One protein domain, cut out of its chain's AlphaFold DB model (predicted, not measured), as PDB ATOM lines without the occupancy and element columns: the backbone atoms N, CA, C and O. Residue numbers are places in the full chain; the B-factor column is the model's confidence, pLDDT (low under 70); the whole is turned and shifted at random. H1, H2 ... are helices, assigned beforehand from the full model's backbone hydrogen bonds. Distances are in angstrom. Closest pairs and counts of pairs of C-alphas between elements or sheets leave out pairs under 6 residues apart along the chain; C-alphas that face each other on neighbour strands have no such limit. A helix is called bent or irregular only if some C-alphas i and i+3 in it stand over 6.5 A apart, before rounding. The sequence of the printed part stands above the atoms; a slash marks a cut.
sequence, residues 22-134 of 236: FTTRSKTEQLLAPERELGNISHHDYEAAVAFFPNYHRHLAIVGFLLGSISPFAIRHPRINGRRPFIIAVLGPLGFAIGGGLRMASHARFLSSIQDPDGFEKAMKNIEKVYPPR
ATOM      1  N   PHE A  22     -41.723 -39.735  23.203       97.19
ATOM      2  CA  PHE A  22     -40.504 -39.148  23.758       97.19
ATOM      3  C   PHE A  22     -39.829 -38.179  22.778       97.19
ATOM      4  O   PHE A  22     -38.656 -38.290  22.427       97.19
ATOM      5  N   THR A  23     -40.591 -37.195  22.300       96.38
ATOM      6  CA  THR A  23     -40.135 -36.287  21.237       96.38
ATOM      7  C   THR A  23     -39.053 -35.308  21.690       96.38
ATOM      8  O   THR A  23     -38.201 -34.908  20.892       96.38
ATOM      9  N   THR A  24     -39.066 -34.892  22.950       97.31
ATOM     10  CA  THR A  24     -38.104 -33.928  23.489       97.31
ATOM     11  C   THR A  24     -37.493 -34.452  24.776       97.31
ATOM     12  O   THR A  24     -38.068 -35.300  25.461       97.31
ATOM     13  N   ARG A  25     -36.316 -33.919  25.117       97.31
ATOM     14  CA  ARG A  25     -35.636 -34.253  26.368       97.31
ATOM     15  C   ARG A  25     -36.508 -33.915  27.576       97.31
ATOM     16  O   ARG A  25     -36.755 -34.783  28.394       97.31
ATOM     17  N   SER A  26     -37.058 -32.701  27.613       98.00
ATOM     18  CA  SER A  26     -37.945 -32.254  28.694       98.00
ATOM     19  C   SER A  26     -39.182 -33.145  28.842       98.00
ATOM     20  O   SER A  26     -39.517 -33.525  29.958       98.00
ATOM     21  N   LYS A  27     -39.818 -33.564  27.737       97.62
ATOM     22  CA  LYS A  27     -40.945 -34.509  27.792       97.62
ATOM     23  C   LYS A  27     -40.511 -35.888  28.296       97.62
ATOM     24  O   LYS A  27     -41.245 -36.530  29.034       97.62
ATOM     25  N   THR A  28     -39.316 -36.331  27.921       98.19
ATOM     26  CA  THR A  28     -38.751 -37.602  28.393       98.19
ATOM     27  C   THR A  28     -38.485 -37.582  29.891       98.19
ATOM     28  O   THR A  28     -38.909 -38.492  30.594       98.19
ATOM     29  N   GLU A  29     -37.858 -36.517  30.384       98.31
ATOM     30  CA  GLU A  29     -37.634 -36.295  31.812       98.31
ATOM     31  C   GLU A  29     -38.970 -36.198  32.558       98.31
ATOM     32  O   GLU A  29     -39.147 -36.869  33.565       98.31
ATOM     33  N   GLN A  30     -39.953 -35.462  32.030       98.25
ATOM     34  CA  GLN A  30     -41.280 -35.335  32.641       98.25
ATOM     35  C   GLN A  30     -41.997 -36.685  32.797       98.25
ATOM     36  O   GLN A  30     -42.673 -36.900  33.800       98.25
ATOM     37  N   LEU A  31     -41.871 -37.581  31.815       98.00
ATOM     38  CA  LEU A  31     -42.528 -38.889  31.839       98.00
ATOM     39  C   LEU A  31     -41.766 -39.922  32.679       98.00
ATOM     40  O   LEU A  31     -42.396 -40.737  33.342       98.00
ATOM     41  N   LEU A  32     -40.429 -39.898  32.664       98.19
ATOM     42  CA  LEU A  32     -39.607 -40.892  33.363       98.19
ATOM     43  C   LEU A  32     -39.210 -40.484  34.787       98.19
ATOM     44  O   LEU A  32     -38.889 -41.358  35.589       98.19
ATOM     45  N   ALA A  33     -39.198 -39.191  35.125       98.19
ATOM     46  CA  ALA A  33     -38.791 -38.734  36.456       98.19
ATOM     47  C   ALA A  33     -39.691 -39.291  37.573       98.19
ATOM     48  O   ALA A  33     -39.126 -39.800  38.543       98.19
ATOM     49  N   PRO A  34     -41.036 -39.319  37.433       98.44
ATOM     50  CA  PRO A  34     -41.899 -39.958  38.426       98.44
ATOM     51  C   PRO A  34     -41.589 -41.450  38.595       98.44
ATOM     52  O   PRO A  34     -41.510 -41.949  39.712       98.44
ATOM     53  N   GLU A  35     -41.334 -42.169  37.499       98.25
ATOM     54  CA  GLU A  35     -40.995 -43.597  37.546       98.25
ATOM     55  C   GLU A  35     -39.649 -43.853  38.239       98.25
ATOM     56  O   GLU A  35     -39.477 -44.866  38.920       98.25
ATOM     57  N   ARG A  36     -38.696 -42.923  38.110       98.25
ATOM     58  CA  ARG A  36     -37.410 -42.976  38.816       98.25
ATOM     59  C   ARG A  36     -37.586 -42.731  40.312       98.25
ATOM     60  O   ARG A  36     -36.975 -43.426  41.114       98.25
ATOM     61  N   GLU A  37     -38.409 -41.756  40.690       98.00
ATOM     62  CA  GLU A  37     -38.711 -41.440  42.095       98.00
ATOM     63  C   GLU A  37     -39.447 -42.587  42.798       98.00
ATOM     64  O   GLU A  37     -39.187 -42.859  43.967       98.00
ATOM     65  N   LEU A  38     -40.292 -43.316  42.064       97.81
ATOM     66  CA  LEU A  38     -40.947 -44.540  42.531       97.81
ATOM     67  C   LEU A  38     -40.007 -45.755  42.608       97.81
ATOM     68  O   LEU A  38     -40.424 -46.816  43.069       97.81
ATOM     69  N   GLY A  39     -38.763 -45.630  42.136       96.81
ATOM     70  CA  GLY A  39     -37.812 -46.737  42.067       96.81
ATOM     71  C   GLY A  39     -38.181 -47.806  41.035       96.81
ATOM     72  O   GLY A  39     -37.674 -48.919  41.123       96.81
ATOM     73  N   ASN A  40     -39.057 -47.495  40.070       97.12
ATOM     74  CA  ASN A  40     -39.377 -48.419  38.980       97.12
ATOM     75  C   ASN A  40     -38.253 -48.464  37.945       97.12
ATOM     76  O   ASN A  40     -38.036 -49.511  37.368       97.12
ATOM     77  N   ILE A  41     -37.531 -47.366  37.702       97.56
ATOM     78  CA  ILE A  41     -36.391 -47.335  36.771       97.56
ATOM     79  C   ILE A  41     -35.104 -46.972  37.513       97.56
ATOM     80  O   ILE A  41     -35.083 -46.058  38.344       97.56
ATOM     81  N   SER A  42     -34.010 -47.670  37.198       97.75
ATOM     82  CA  SER A  42     -32.695 -47.360  37.758       97.75
ATOM     83  C   SER A  42     -32.218 -45.969  37.314       97.75
ATOM     84  O   SER A  42     -32.565 -45.477  36.238       97.75
ATOM     85  N   HIS A  43     -31.376 -45.314  38.122       98.12
ATOM     86  CA  HIS A  43     -30.811 -44.012  37.743       98.12
ATOM     87  C   HIS A  43     -30.004 -44.093  36.433       98.12
ATOM     88  O   HIS A  43     -30.064 -43.177  35.618       98.12
ATOM     89  N   HIS A  44     -29.297 -45.206  36.204       97.94
ATOM     90  CA  HIS A  44     -28.539 -45.434  34.974       97.94
ATOM     91  C   HIS A  44     -29.447 -45.510  33.741       97.94
ATOM     92  O   HIS A  44     -29.194 -44.825  32.750       97.94
ATOM     93  N   ASP A  45     -30.519 -46.299  33.821       98.12
ATOM     94  CA  ASP A  45     -31.451 -46.507  32.709       98.12
ATOM     95  C   ASP A  45     -32.253 -45.237  32.407       98.12
ATOM     96  O   ASP A  45     -32.506 -44.923  31.242       98.12
ATOM     97  N   TYR A  46     -32.582 -44.456  33.442       98.50
ATOM     98  CA  TYR A  46     -33.174 -43.126  33.303       98.50
ATOM     99  C   TYR A  46     -32.278 -42.189  32.482       98.50
ATOM    100  O   TYR A  46     -32.727 -41.622  31.485       98.50
ATOM    101  N   GLU A  47     -31.004 -42.042  32.859       98.25
ATOM    102  CA  GLU A  47     -30.067 -41.164  32.143       98.25
ATOM    103  C   GLU A  47     -29.830 -41.654  30.705       98.25
ATOM    104  O   GLU A  47     -29.814 -40.854  29.764       98.25
ATOM    105  N   ALA A  48     -29.718 -42.974  30.507       98.00
ATOM    106  CA  ALA A  48     -29.595 -43.573  29.183       98.00
ATOM    107  C   ALA A  48     -30.812 -43.247  28.300       98.00
ATOM    108  O   ALA A  48     -30.647 -42.848  27.146       98.00
ATOM    109  N   ALA A  49     -32.028 -43.364  28.839       98.00
ATOM    110  CA  ALA A  49     -33.268 -43.073  28.125       98.00
ATOM    111  C   ALA A  49     -33.393 -41.585  27.758       98.00
ATOM    112  O   ALA A  49     -33.691 -41.250  26.608       98.00
ATOM    113  N   VAL A  50     -33.088 -40.687  28.702       98.19
ATOM    114  CA  VAL A  50     -33.095 -39.227  28.497       98.19
ATOM    115  C   VAL A  50     -32.084 -38.801  27.428       98.19
ATOM    116  O   VAL A  50     -32.369 -37.897  26.638       98.19
ATOM    117  N   ALA A  51     -30.921 -39.453  27.362       97.62
ATOM    118  CA  ALA A  51     -29.916 -39.197  26.332       97.62
ATOM    119  C   ALA A  51     -30.282 -39.809  24.966       97.62
ATOM    120  O   ALA A  51     -29.936 -39.252  23.918       97.62
ATOM    121  N   PHE A  52     -30.962 -40.957  24.959       97.75
ATOM    122  CA  PHE A  52     -31.247 -41.720  23.748       97.75
ATOM    123  C   PHE A  52     -32.493 -41.229  22.999       97.75
ATOM    124  O   PHE A  52     -32.385 -40.917  21.811       97.75
ATOM    125  N   PHE A  53     -33.656 -41.126  23.649       96.56
ATOM    126  CA  PHE A  53     -34.931 -40.877  22.960       96.56
ATOM    127  C   PHE A  53     -35.009 -39.573  22.151       96.56
ATOM    128  O   PHE A  53     -35.412 -39.621  20.986       96.56
ATOM    129  N   PRO A  54     -34.568 -38.406  22.658       94.44
ATOM    130  CA  PRO A  54     -34.619 -37.170  21.883       94.44
ATOM    131  C   PRO A  54     -33.507 -37.066  20.820       94.44
ATOM    132  O   PRO A  54     -33.335 -36.006  20.214       94.44
ATOM    133  N   ASN A  55     -32.733 -38.121  20.575       94.06
ATOM    134  CA  ASN A  55     -31.563 -38.065  19.705       94.06
ATOM    135  C   ASN A  55     -31.926 -38.188  18.205       94.06
ATOM    136  O   ASN A  55     -33.087 -38.311  17.813       94.06
ATOM    137  N   TYR A  56     -30.918 -38.125  17.336       92.88
ATOM    138  CA  TYR A  56     -31.044 -38.024  15.880       92.88
ATOM    139  C   TYR A  56     -31.512 -39.312  15.182       92.88
ATOM    140  O   TYR A  56     -31.939 -39.273  14.027       92.88
ATOM    141  N   HIS A  57     -31.472 -40.460  15.864       93.50
ATOM    142  CA  HIS A  57     -31.747 -41.766  15.257       93.50
ATOM    143  C   HIS A  57     -33.145 -41.865  14.606       93.50
ATOM    144  O   HIS A  57     -33.320 -42.537  13.588       93.50
ATOM    145  N   ARG A  58     -34.125 -41.112  15.117       93.44
ATOM    146  CA  ARG A  58     -35.475 -40.974  14.542       93.44
ATOM    147  C   ARG A  58     -35.516 -40.381  13.131       93.44
ATOM    148  O   ARG A  58     -36.436 -40.672  12.372       93.44
ATOM    149  N   HIS A  59     -34.522 -39.574  12.761       95.00
ATOM    150  CA  HIS A  59     -34.454 -38.927  11.449       95.00
ATOM    151  C   HIS A  59     -33.663 -39.742  10.422       95.00
ATOM    152  O   HIS A  59     -33.681 -39.391   9.245       95.00
ATOM    153  N   LEU A  60     -33.021 -40.849  10.819       95.06
ATOM    154  CA  LEU A  60     -32.149 -41.632   9.934       95.06
ATOM    155  C   LEU A  60     -32.862 -42.135   8.677       95.06
ATOM    156  O   LEU A  60     -32.266 -42.123   7.606       95.06
ATOM    157  N   ALA A  61     -34.136 -42.521   8.775       92.94
ATOM    158  CA  ALA A  61     -34.916 -42.949   7.613       92.94
ATOM    159  C   ALA A  61     -35.141 -41.802   6.608       92.94
ATOM    160  O   ALA A  61     -34.922 -41.971   5.411       92.94
ATOM    161  N   ILE A  62     -35.510 -40.610   7.092       95.31
ATOM    162  CA  ILE A  62     -35.723 -39.420   6.249       95.31
ATOM    163  C   ILE A  62     -34.398 -38.971   5.626       95.31
ATOM    164  O   ILE A  62     -34.326 -38.684   4.436       95.31
ATOM    165  N   VAL A  63     -33.331 -38.949   6.420       96.44
ATOM    166  CA  VAL A  63     -31.988 -38.572   5.967       96.44
ATOM    167  C   VAL A  63     -31.484 -39.561   4.921       96.44
ATOM    168  O   VAL A  63     -30.985 -39.140   3.882       96.44
ATOM    169  N   GLY A  64     -31.687 -40.861   5.140       95.06
ATOM    170  CA  GLY A  64     -31.382 -41.904   4.166       95.06
ATOM    171  C   GLY A  64     -32.145 -41.714   2.854       95.06
ATOM    172  O   GLY A  64     -31.543 -41.788   1.786       95.06
ATOM    173  N   PHE A  65     -33.440 -41.386   2.919       96.56
ATOM    174  CA  PHE A  65     -34.246 -41.068   1.737       96.56
ATOM    175  C   PHE A  65     -33.698 -39.864   0.958       96.56
ATOM    176  O   PHE A  65     -33.546 -39.932  -0.263       96.56
ATOM    177  N   LEU A  66     -33.383 -38.767   1.656       96.50
ATOM    178  CA  LEU A  66     -32.847 -37.553   1.037       96.50
ATOM    179  C   LEU A  66     -31.474 -37.809   0.407       96.50
ATOM    180  O   LEU A  66     -31.261 -37.449  -0.748       96.50
ATOM    181  N   LEU A  67     -30.570 -38.487   1.118       95.31
ATOM    182  CA  LEU A  67     -29.251 -38.856   0.598       95.31
ATOM    183  C   LEU A  67     -29.362 -39.774  -0.625       95.31
ATOM    184  O   LEU A  67     -28.694 -39.532  -1.630       95.31
ATOM    185  N   GLY A  68     -30.244 -40.777  -0.579       92.62
ATOM    186  CA  GLY A  68     -30.524 -41.655  -1.716       92.62
ATOM    187  C   GLY A  68     -31.035 -40.878  -2.930       92.62
ATOM    188  O   GLY A  68     -30.523 -41.055  -4.035       92.62
ATOM    189  N   SER A  69     -31.970 -39.950  -2.713       92.38
ATOM    190  CA  SER A  69     -32.589 -39.137  -3.769       92.38
ATOM    191  C   SER A  69     -31.639 -38.104  -4.386       92.38
ATOM    192  O   SER A  69     -31.728 -37.828  -5.581       92.38
ATOM    193  N   ILE A  70     -30.722 -37.536  -3.594       93.31
ATOM    194  CA  ILE A  70     -29.760 -36.516  -4.045       93.31
ATOM    195  C   ILE A  70     -28.515 -37.157  -4.680       93.31
ATOM    196  O   ILE A  70     -27.883 -36.544  -5.541       93.31
ATOM    197  N   SER A  71     -28.178 -38.402  -4.326       92.06
ATOM    198  CA  SER A  71     -26.975 -39.088  -4.822       92.06
ATOM    199  C   SER A  71     -26.774 -39.066  -6.354       92.06
ATOM    200  O   SER A  71     -25.633 -38.851  -6.775       92.06
ATOM    201  N   PRO A  72     -27.809 -39.159  -7.223       88.44
ATOM    202  CA  PRO A  72     -27.619 -39.092  -8.674       88.44
ATOM    203  C   PRO A  72     -27.155 -37.721  -9.177       88.44
ATOM    204  O   PRO A  72     -26.604 -37.631 -10.271       88.44
ATOM    205  N   PHE A  73     -27.391 -36.653  -8.407       87.38
ATOM    206  CA  PHE A  73     -26.960 -35.295  -8.748       87.38
ATOM    207  C   PHE A  73     -25.495 -35.037  -8.376       87.38
ATOM    208  O   PHE A  73     -24.865 -34.168  -8.974       87.38
ATOM    209  N   ALA A  74     -24.944 -35.794  -7.421       88.62
ATOM    210  CA  ALA A  74     -23.553 -35.667  -6.987       88.62
ATOM    211  C   ALA A  74     -22.558 -36.336  -7.956       88.62
ATOM    212  O   ALA A  74     -21.393 -35.948  -8.030       88.62
ATOM    213  N   ILE A  75     -23.008 -37.328  -8.729       86.88
ATOM    214  CA  ILE A  75     -22.193 -37.975  -9.760       86.88
ATOM    215  C   ILE A  75     -22.195 -37.054 -10.990       86.88
ATOM    216  O   ILE A  75     -23.250 -36.776 -11.547       86.88
ATOM    217  N   ARG A  76     -21.015 -36.536 -11.375       71.94
ATOM    218  CA  ARG A  76     -20.778 -35.544 -12.451       71.94
ATOM    219  C   ARG A  76     -21.760 -35.643 -13.630       71.94
ATOM    220  O   ARG A  76     -21.754 -36.635 -14.351       71.94
ATOM    221  N   HIS A  77     -22.525 -34.563 -13.837       60.00
ATOM    222  CA  HIS A  77     -23.341 -34.229 -15.017       60.00
ATOM    223  C   HIS A  77     -23.708 -35.415 -15.929       60.00
ATOM    224  O   HIS A  77     -23.256 -35.475 -17.078       60.00
ATOM    225  N   PRO A  78     -24.574 -36.346 -15.489       57.97
ATOM    226  CA  PRO A  78     -25.159 -37.291 -16.420       57.97
ATOM    227  C   PRO A  78     -25.954 -36.442 -17.403       57.97
ATOM    228  O   PRO A  78     -26.810 -35.671 -16.970       57.97
ATOM    229  N   ARG A  79     -25.672 -36.506 -18.707       76.31
ATOM    230  CA  ARG A  79     -26.533 -35.867 -19.719       76.31
ATOM    231  C   ARG A  79     -27.987 -36.173 -19.357       76.31
ATOM    232  O   ARG A  79     -28.260 -37.292 -18.918       76.31
ATOM    233  N   ILE A  80     -28.861 -35.161 -19.389       68.31
ATOM    234  CA  ILE A  80     -30.250 -35.246 -18.907       68.31
ATOM    235  C   ILE A  80     -31.006 -36.246 -19.793       68.31
ATOM    236  O   ILE A  80     -31.715 -35.885 -20.720       68.31
ATOM    237  N   ASN A  81     -30.797 -37.528 -19.528       73.19
ATOM    238  CA  ASN A  81     -31.462 -38.635 -20.181       73.19
ATOM    239  C   ASN A  81     -32.724 -38.926 -19.368       73.19
ATOM    240  O   ASN A  81     -32.687 -38.898 -18.132       73.19
ATOM    241  N   GLY A  82     -33.822 -39.278 -20.041       82.56
ATOM    242  CA  GLY A  82     -35.134 -39.556 -19.427       82.56
ATOM    243  C   GLY A  82     -35.169 -40.678 -18.373       82.56
ATOM    244  O   GLY A  82     -36.222 -40.970 -17.825       82.56
ATOM    245  N   ARG A  83     -34.026 -41.295 -18.044       84.31
ATOM    246  CA  ARG A  83     -33.872 -42.324 -17.002       84.31
ATOM    247  C   ARG A  83     -33.693 -41.760 -15.584       84.31
ATOM    248  O   ARG A  83     -33.809 -42.509 -14.623       84.31
ATOM    249  N   ARG A  84     -33.417 -40.459 -15.419       78.56
ATOM    250  CA  ARG A  84     -33.230 -39.827 -14.095       78.56
ATOM    251  C   ARG A  84     -34.391 -40.017 -13.101       78.56
ATOM    252  O   ARG A  84     -34.093 -40.401 -11.972       78.56
ATOM    253  N   PRO A  85     -35.673 -39.795 -13.460       86.06
ATOM    254  CA  PRO A  85     -36.768 -39.979 -12.505       86.06
ATOM    255  C   PRO A  85     -36.852 -41.425 -12.004       86.06
ATOM    256  O   PRO A  85     -37.118 -41.646 -10.828       86.06
ATOM    257  N   PHE A  86     -36.536 -42.401 -12.860       89.75
ATOM    258  CA  PHE A  86     -36.497 -43.810 -12.476       89.75
ATOM    259  C   PHE A  86     -35.408 -44.097 -11.431       89.75
ATOM    260  O   PHE A  86     -35.676 -44.757 -10.434       89.75
ATOM    261  N   ILE A  87     -34.199 -43.550 -11.604       87.00
ATOM    262  CA  ILE A  87     -33.106 -43.733 -10.633       87.00
ATOM    263  C   ILE A  87     -33.484 -43.144  -9.265       87.00
ATOM    264  O   ILE A  87     -33.275 -43.796  -8.243       87.00
ATOM    265  N   ILE A  88     -34.074 -41.944  -9.233       88.06
ATOM    266  CA  ILE A  88     -34.517 -41.301  -7.983       88.06
ATOM    267  C   ILE A  88     -35.613 -42.134  -7.305       88.06
ATOM    268  O   ILE A  88     -35.539 -42.375  -6.099       88.06
ATOM    269  N   ALA A  89     -36.587 -42.625  -8.078       91.19
ATOM    270  CA  ALA A  89     -37.681 -43.455  -7.574       91.19
ATOM    271  C   ALA A  89     -37.203 -44.772  -6.941       91.19
ATOM    272  O   ALA A  89     -37.879 -45.296  -6.062       91.19
ATOM    273  N   VAL A  90     -36.042 -45.295  -7.349       93.31
ATOM    274  CA  VAL A  90     -35.450 -46.513  -6.771       93.31
ATOM    275  C   VAL A  90     -34.545 -46.195  -5.576       93.31
ATOM    276  O   VAL A  90     -34.659 -46.828  -4.525       93.31
ATOM    277  N   LEU A  91     -33.647 -45.214  -5.705       92.44
ATOM    278  CA  LEU A  91     -32.637 -44.937  -4.677       92.44
ATOM    279  C   LEU A  91     -33.207 -44.261  -3.427       92.44
ATOM    280  O   LEU A  91     -32.710 -44.518  -2.331       92.44
ATOM    281  N   GLY A  92     -34.247 -43.433  -3.559       93.19
ATOM    282  CA  GLY A  92     -34.908 -42.802  -2.413       93.19
ATOM    283  C   GLY A  92     -35.470 -43.837  -1.425       93.19
ATOM    284  O   GLY A  92     -35.028 -43.874  -0.274       93.19
ATOM    285  N   PRO A  93     -36.395 -44.722  -1.846       96.19
ATOM    286  CA  PRO A  93     -36.941 -45.775  -0.987       96.19
ATOM    287  C   PRO A  93     -35.882 -46.733  -0.432       96.19
ATOM    288  O   PRO A  93     -35.969 -47.130   0.730       96.19
ATOM    289  N   LEU A  94     -34.850 -47.064  -1.216       96.00
ATOM    290  CA  LEU A  94     -33.734 -47.877  -0.727       96.00
ATOM    291  C   LEU A  94     -32.987 -47.174   0.418       96.00
ATOM    292  O   LEU A  94     -32.731 -47.780   1.458       96.00
ATOM    293  N   GLY A  95     -32.692 -45.882   0.262       95.19
ATOM    294  CA  GLY A  95     -32.095 -45.067   1.317       95.19
ATOM    295  C   GLY A  95     -32.977 -44.983   2.567       95.19
ATOM    296  O   GLY A  95     -32.472 -45.101   3.684       95.19
ATOM    297  N   PHE A  96     -34.296 -44.856   2.395       95.75
ATOM    298  CA  PHE A  96     -35.258 -44.898   3.500       95.75
ATOM    299  C   PHE A  96     -35.200 -46.227   4.263       95.75
ATOM    300  O   PHE A  96     -35.133 -46.223   5.493       95.75
ATOM    301  N   ALA A  97     -35.181 -47.357   3.549       96.12
ATOM    302  CA  ALA A  97     -35.109 -48.688   4.146       96.12
ATOM    303  C   ALA A  97     -33.810 -48.892   4.943       96.12
ATOM    304  O   ALA A  97     -33.853 -49.351   6.085       96.12
ATOM    305  N   ILE A  98     -32.663 -48.478   4.387       96.38
ATOM    306  CA  ILE A  98     -31.364 -48.531   5.080       96.38
ATOM    307  C   ILE A  98     -31.397 -47.668   6.348       96.38
ATOM    308  O   ILE A  98     -31.019 -48.130   7.427       96.38
ATOM    309  N   GLY A  99     -31.894 -46.432   6.248       95.06
ATOM    310  CA  GLY A  99     -32.027 -45.537   7.398       95.06
ATOM    311  C   GLY A  99     -32.980 -46.079   8.470       95.06
ATOM    312  O   GLY A  99     -32.700 -45.960   9.664       95.06
ATOM    313  N   GLY A 100     -34.066 -46.739   8.061       95.19
ATOM    314  CA  GLY A 100     -34.972 -47.465   8.950       95.19
ATOM    315  C   GLY A 100     -34.282 -48.621   9.679       95.19
ATOM    316  O   GLY A 100     -34.431 -48.751  10.893       95.19
ATOM    317  N   GLY A 101     -33.462 -49.406   8.975       95.38
ATOM    318  CA  GLY A 101     -32.648 -50.465   9.577       95.38
ATOM    319  C   GLY A 101     -31.670 -49.932  10.629       95.38
ATOM    320  O   GLY A 101     -31.603 -50.465  11.734       95.38
ATOM    321  N   LEU A 102     -30.971 -48.830  10.335       96.25
ATOM    322  CA  LEU A 102     -30.068 -48.179  11.295       96.25
ATOM    323  C   LEU A 102     -30.810 -47.631  12.522       96.25
ATOM    324  O   LEU A 102     -30.313 -47.764  13.640       96.25
ATOM    325  N   ARG A 103     -32.013 -47.071  12.332       95.50
ATOM    326  CA  ARG A 103     -32.899 -46.650  13.430       95.50
ATOM    327  C   ARG A 103     -33.291 -47.832  14.321       95.50
ATOM    328  O   ARG A 103     -33.228 -47.720  15.542       95.50
ATOM    329  N   MET A 104     -33.662 -48.977  13.750       94.69
ATOM    330  CA  MET A 104     -33.981 -50.165  14.554       94.69
ATOM    331  C   MET A 104     -32.744 -50.712  15.273       94.69
ATOM    332  O   MET A 104     -32.819 -51.056  16.451       94.69
ATOM    333  N   ALA A 105     -31.580 -50.700  14.619       94.75
ATOM    334  CA  ALA A 105     -30.322 -51.104  15.238       94.75
ATOM    335  C   ALA A 105     -29.935 -50.213  16.433       94.75
ATOM    336  O   ALA A 105     -29.421 -50.721  17.429       94.75
ATOM    337  N   SER A 106     -30.192 -48.899  16.382       95.88
ATOM    338  CA  SER A 106     -29.928 -48.015  17.526       95.88
ATOM    339  C   SER A 106     -30.850 -48.298  18.710       95.88
ATOM    340  O   SER A 106     -30.378 -48.308  19.842       95.88
ATOM    341  N   HIS A 107     -32.130 -48.591  18.454       95.69
ATOM    342  CA  HIS A 107     -33.075 -49.018  19.492       95.69
ATOM    343  C   HIS A 107     -32.662 -50.359  20.112       95.69
ATOM    344  O   HIS A 107     -32.637 -50.484  21.331       95.69
ATOM    345  N   ALA A 108     -32.245 -51.338  19.302       94.81
ATOM    346  CA  ALA A 108     -31.727 -52.612  19.806       94.81
ATOM    347  C   ALA A 108     -30.489 -52.424  20.704       94.81
ATOM    348  O   ALA A 108     -30.401 -53.027  21.775       94.81
ATOM    349  N   ARG A 109     -29.552 -51.547  20.310       96.12
ATOM    350  CA  ARG A 109     -28.378 -51.202  21.133       96.12
ATOM    351  C   ARG A 109     -28.771 -50.530  22.446       96.12
ATOM    352  O   ARG A 109     -28.257 -50.918  23.490       96.12
ATOM    353  N   PHE A 110     -29.698 -49.576  22.409       96.75
ATOM    354  CA  PHE A 110     -30.237 -48.948  23.614       96.75
ATOM    355  C   PHE A 110     -30.857 -49.984  24.563       96.75
ATOM    356  O   PHE A 110     -30.473 -50.055  25.728       96.75
ATOM    357  N   LEU A 111     -31.718 -50.870  24.055       95.50
ATOM    358  CA  LEU A 111     -32.308 -51.938  24.866       95.50
ATOM    359  C   LEU A 111     -31.257 -52.873  25.457       95.50
ATOM    360  O   LEU A 111     -31.456 -53.375  26.559       95.50
ATOM    361  N   SER A 112     -30.144 -53.111  24.757       93.62
ATOM    362  CA  SER A 112     -29.034 -53.912  25.284       93.62
ATOM    363  C   SER A 112     -28.244 -53.212  26.397       93.62
ATOM    364  O   SER A 112     -27.667 -53.904  27.230       93.62
ATOM    365  N   SER A 113     -28.252 -51.872  26.444       96.00
ATOM    366  CA  SER A 113     -27.595 -51.090  27.503       96.00
ATOM    367  C   SER A 113     -28.397 -50.968  28.800       96.00
ATOM    368  O   SER A 113     -27.815 -50.589  29.811       96.00
ATOM    369  N   ILE A 114     -29.692 -51.306  28.789       96.75
ATOM    370  CA  ILE A 114     -30.534 -51.279  29.992       96.75
ATOM    371  C   ILE A 114     -30.042 -52.322  31.002       96.75
ATOM    372  O   ILE A 114     -29.908 -53.503  30.655       96.75
ATOM    373  N   GLN A 115     -29.779 -51.875  32.234       95.81
ATOM    374  CA  GLN A 115     -29.299 -52.700  33.345       95.81
ATOM    375  C   GLN A 115     -30.441 -53.430  34.052       95.81
ATOM    376  O   GLN A 115     -30.291 -54.613  34.355       95.81
ATOM    377  N   ASP A 116     -31.569 -52.750  34.274       95.75
ATOM    378  CA  ASP A 116     -32.763 -53.317  34.902       95.75
ATOM    379  C   ASP A 116     -33.937 -53.375  33.902       95.75
ATOM    380  O   ASP A 116     -34.752 -52.448  33.821       95.75
ATOM    381  N   PRO A 117     -34.025 -54.443  33.082       94.69
ATOM    382  CA  PRO A 117     -35.077 -54.567  32.080       94.69
ATOM    383  C   PRO A 117     -36.473 -54.720  32.699       94.69
ATOM    384  O   PRO A 117     -37.428 -54.220  32.109       94.69
ATOM    385  N   ASP A 118     -36.597 -55.359  33.871       94.81
ATOM    386  CA  ASP A 118     -37.880 -55.534  34.566       94.81
ATOM    387  C   ASP A 118     -38.420 -54.180  35.045       94.81
ATOM    388  O   ASP A 118     -39.579 -53.829  34.791       94.81
ATOM    389  N   GLY A 119     -37.561 -53.389  35.693       95.75
ATOM    390  CA  GLY A 119     -37.900 -52.043  36.132       95.75
ATOM    391  C   GLY A 119     -38.263 -51.120  34.966       95.75
ATOM    392  O   GLY A 119     -39.309 -50.455  34.963       95.75
ATOM    393  N   PHE A 120     -37.451 -51.150  33.907       97.00
ATOM    394  CA  PHE A 120     -37.720 -50.393  32.692       97.00
ATOM    395  C   PHE A 120     -39.060 -50.785  32.044       97.00
ATOM    396  O   PHE A 120     -39.843 -49.904  31.691       97.00
ATOM    397  N   GLU A 121     -39.381 -52.081  31.933       95.12
ATOM    398  CA  GLU A 121     -40.672 -52.545  31.400       95.12
ATOM    399  C   GLU A 121     -41.848 -51.991  32.207       95.12
ATOM    400  O   GLU A 121     -42.830 -51.505  31.639       95.12
ATOM    401  N   LYS A 122     -41.746 -52.044  33.538       95.94
ATOM    402  CA  LYS A 122     -42.777 -51.541  34.447       95.94
ATOM    403  C   LYS A 122     -43.000 -50.038  34.264       95.94
ATOM    404  O   LYS A 122     -44.151 -49.611  34.161       95.94
ATOM    405  N   ALA A 123     -41.920 -49.264  34.154       97.38
ATOM    406  CA  ALA A 123     -41.983 -47.832  33.876       97.38
ATOM    407  C   ALA A 123     -42.661 -47.548  32.524       97.38
ATOM    408  O   ALA A 123     -43.588 -46.739  32.445       97.38
ATOM    409  N   MET A 124     -42.275 -48.266  31.463       96.62
ATOM    410  CA  MET A 124     -42.883 -48.092  30.140       96.62
ATOM    411  C   MET A 124     -44.371 -48.464  30.138       96.62
ATOM    412  O   MET A 124     -45.161 -47.719  29.565       96.62
ATOM    413  N   LYS A 125     -44.781 -49.536  30.833       95.25
ATOM    414  CA  LYS A 125     -46.199 -49.915  30.997       95.25
ATOM    415  C   LYS A 125     -47.011 -48.852  31.733       95.25
ATOM    416  O   LYS A 125     -48.168 -48.621  31.389       95.25
ATOM    417  N   ASN A 126     -46.444 -48.204  32.749       96.81
ATOM    418  CA  ASN A 126     -47.124 -47.111  33.446       96.81
ATOM    419  C   ASN A 126     -47.348 -45.911  32.521       96.81
ATOM    420  O   ASN A 126     -48.447 -45.361  32.490       96.81
ATOM    421  N   ILE A 127     -46.351 -45.569  31.703       97.12
ATOM    422  CA  ILE A 127     -46.470 -44.511  30.694       97.12
ATOM    423  C   ILE A 127     -47.477 -44.905  29.606       97.12
ATOM    424  O   ILE A 127     -48.268 -44.069  29.175       97.12
ATOM    425  N   GLU A 128     -47.503 -46.174  29.198       95.81
ATOM    426  CA  GLU A 128     -48.436 -46.710  28.203       95.81
ATOM    427  C   GLU A 128     -49.902 -46.571  28.633       95.81
ATOM    428  O   GLU A 128     -50.757 -46.245  27.811       95.81
ATOM    429  N   LYS A 129     -50.198 -46.726  29.932       96.00
ATOM    430  CA  LYS A 129     -51.549 -46.490  30.475       96.00
ATOM    431  C   LYS A 129     -52.031 -45.059  30.231       96.00
ATOM    432  O   LYS A 129     -53.223 -44.844  30.040       96.00
ATOM    433  N   VAL A 130     -51.116 -44.087  30.251       96.25
ATOM    434  CA  VAL A 130     -51.421 -42.669  30.000       96.25
ATOM    435  C   VAL A 130     -51.385 -42.356  28.499       96.25
ATOM    436  O   VAL A 130     -52.189 -41.566  28.007       96.25
ATOM    437  N   TYR A 131     -50.474 -42.993  27.761       96.25
ATOM    438  CA  TYR A 131     -50.237 -42.778  26.334       96.25
ATOM    439  C   TYR A 131     -50.280 -44.108  25.568       96.25
ATOM    440  O   TYR A 131     -49.222 -44.635  25.216       96.25
ATOM    441  N   PRO A 132     -51.469 -44.649  25.261       93.88
ATOM    442  CA  PRO A 132     -51.582 -45.950  24.613       93.88
ATOM    443  C   PRO A 132     -50.995 -45.937  23.188       93.88
ATOM    444  O   PRO A 132     -51.123 -44.938  22.465       93.88
ATOM    445  N   PRO A 133     -50.352 -47.032  22.746       91.56
ATOM    446  CA  PRO A 133     -49.789 -47.129  21.413       91.56
ATOM    447  C   PRO A 133     -50.902 -47.238  20.374       91.56
ATOM    448  O   PRO A 133     -51.882 -47.954  20.542       91.56
ATOM    449  N   ARG A 134     -50.730 -46.542  19.246       87.44
ATOM    450  CA  ARG A 134     -51.661 -46.625  18.106       87.44
ATOM    451  C   ARG A 134     -51.421 -47.842  17.205       87.44
ATOM    452  O   ARG A 134     -52.204 -48.071  16.294       87.44
TER     453      ARG A 134
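Overview. This is residues 22 to 134 of the 236 residues of an uncharacterized protein of Panaeolus cyanescens (UniProt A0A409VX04). A long helical hairpin, H3 and H4, makes the shaft of a rod, and at one end of it sits a small head made of a second, shorter hairpin, H1 and H2, with H5 set steeply to both. H4 makes most of the length, and the turn between H3 and H4 ends the shaft away from the head, where residues 74 to 83 stand free. The printed part has 113 residues with five named helices, H1 to H5 in that order along the chain, and no named strand; the class is all helix. It is only just loose, close to extended, with a radius of gyration of the C-alphas of 19.7 A and spans of 64 by 26 by 22 A.

Arrangement. H1, residues 25 to 37, and H2, residues 43 to 52, touch and form a helical hairpin at a shallow tilt of 15 degrees, opposite ways; their closest C-alphas, those of Thr 28 and Val 50, are 5.9 A apart. H3, residues 56 to 74, and H4, residues 84 to 113, form the other helical hairpin, at a shallow tilt of 26 degrees, opposite ways. They touch with 54 pairs of C-alphas within 8 A, the closest being those of Ala 61 and Gly 99, 3.9 A apart. H3 has a kink of 42 degrees near residue 63. H4 touches H2 with residues 110 to 113 alone, at a shallow tilt of 9 degrees; the closest C-alphas, of Phe 52 and Phe 110, are 7.3 A apart. H5, residues 117 to 130, only just touches H1, with 3 pairs of C-alphas within 8 A, at a steep tilt of 65 degrees; the closest C-alphas, of Glu 35 and Ala 123, are 5.7 A apart. H2 and H5 are close but not clearly touching, while H1 is apart from H3 and H4. Of the four touching pairs three are at a shallow tilt, a mostly aligned packing. Every O i to N i+4 pair is within hydrogen-bond range in H2, against 7 of 9 in H1, 9 of 15 in H3, 25 of 26 in H4 and 9 of 10 in H5.

Along the chain. H1 begins at C-alpha 25, (-35.636, -34.253, 26.368), and is 17.6 A long; it is only just irregular, with C-alphas 31 and 34 6.7 A apart. H2 is 14.2 A long. H3, 24.2 A, is irregular, with C-alphas 58 and 61 7.2 A apart. H4, 43.5 A, ends at C-alpha 113, (-27.595, -51.090, 27.503). H5, 20.3 A, ends at C-alpha 130, (-51.421, -42.669, 30.000).

Size, cuts and confidence. The two C-alphas farthest apart, of Leu 38 and Arg 79, are 64.5 A apart. The printed part has no cut and no long link; the link from H3 to H4 is short, the others tight. Mean pLDDT of the printed part is 93.5, and residues 77, 78 and 80 are under 70.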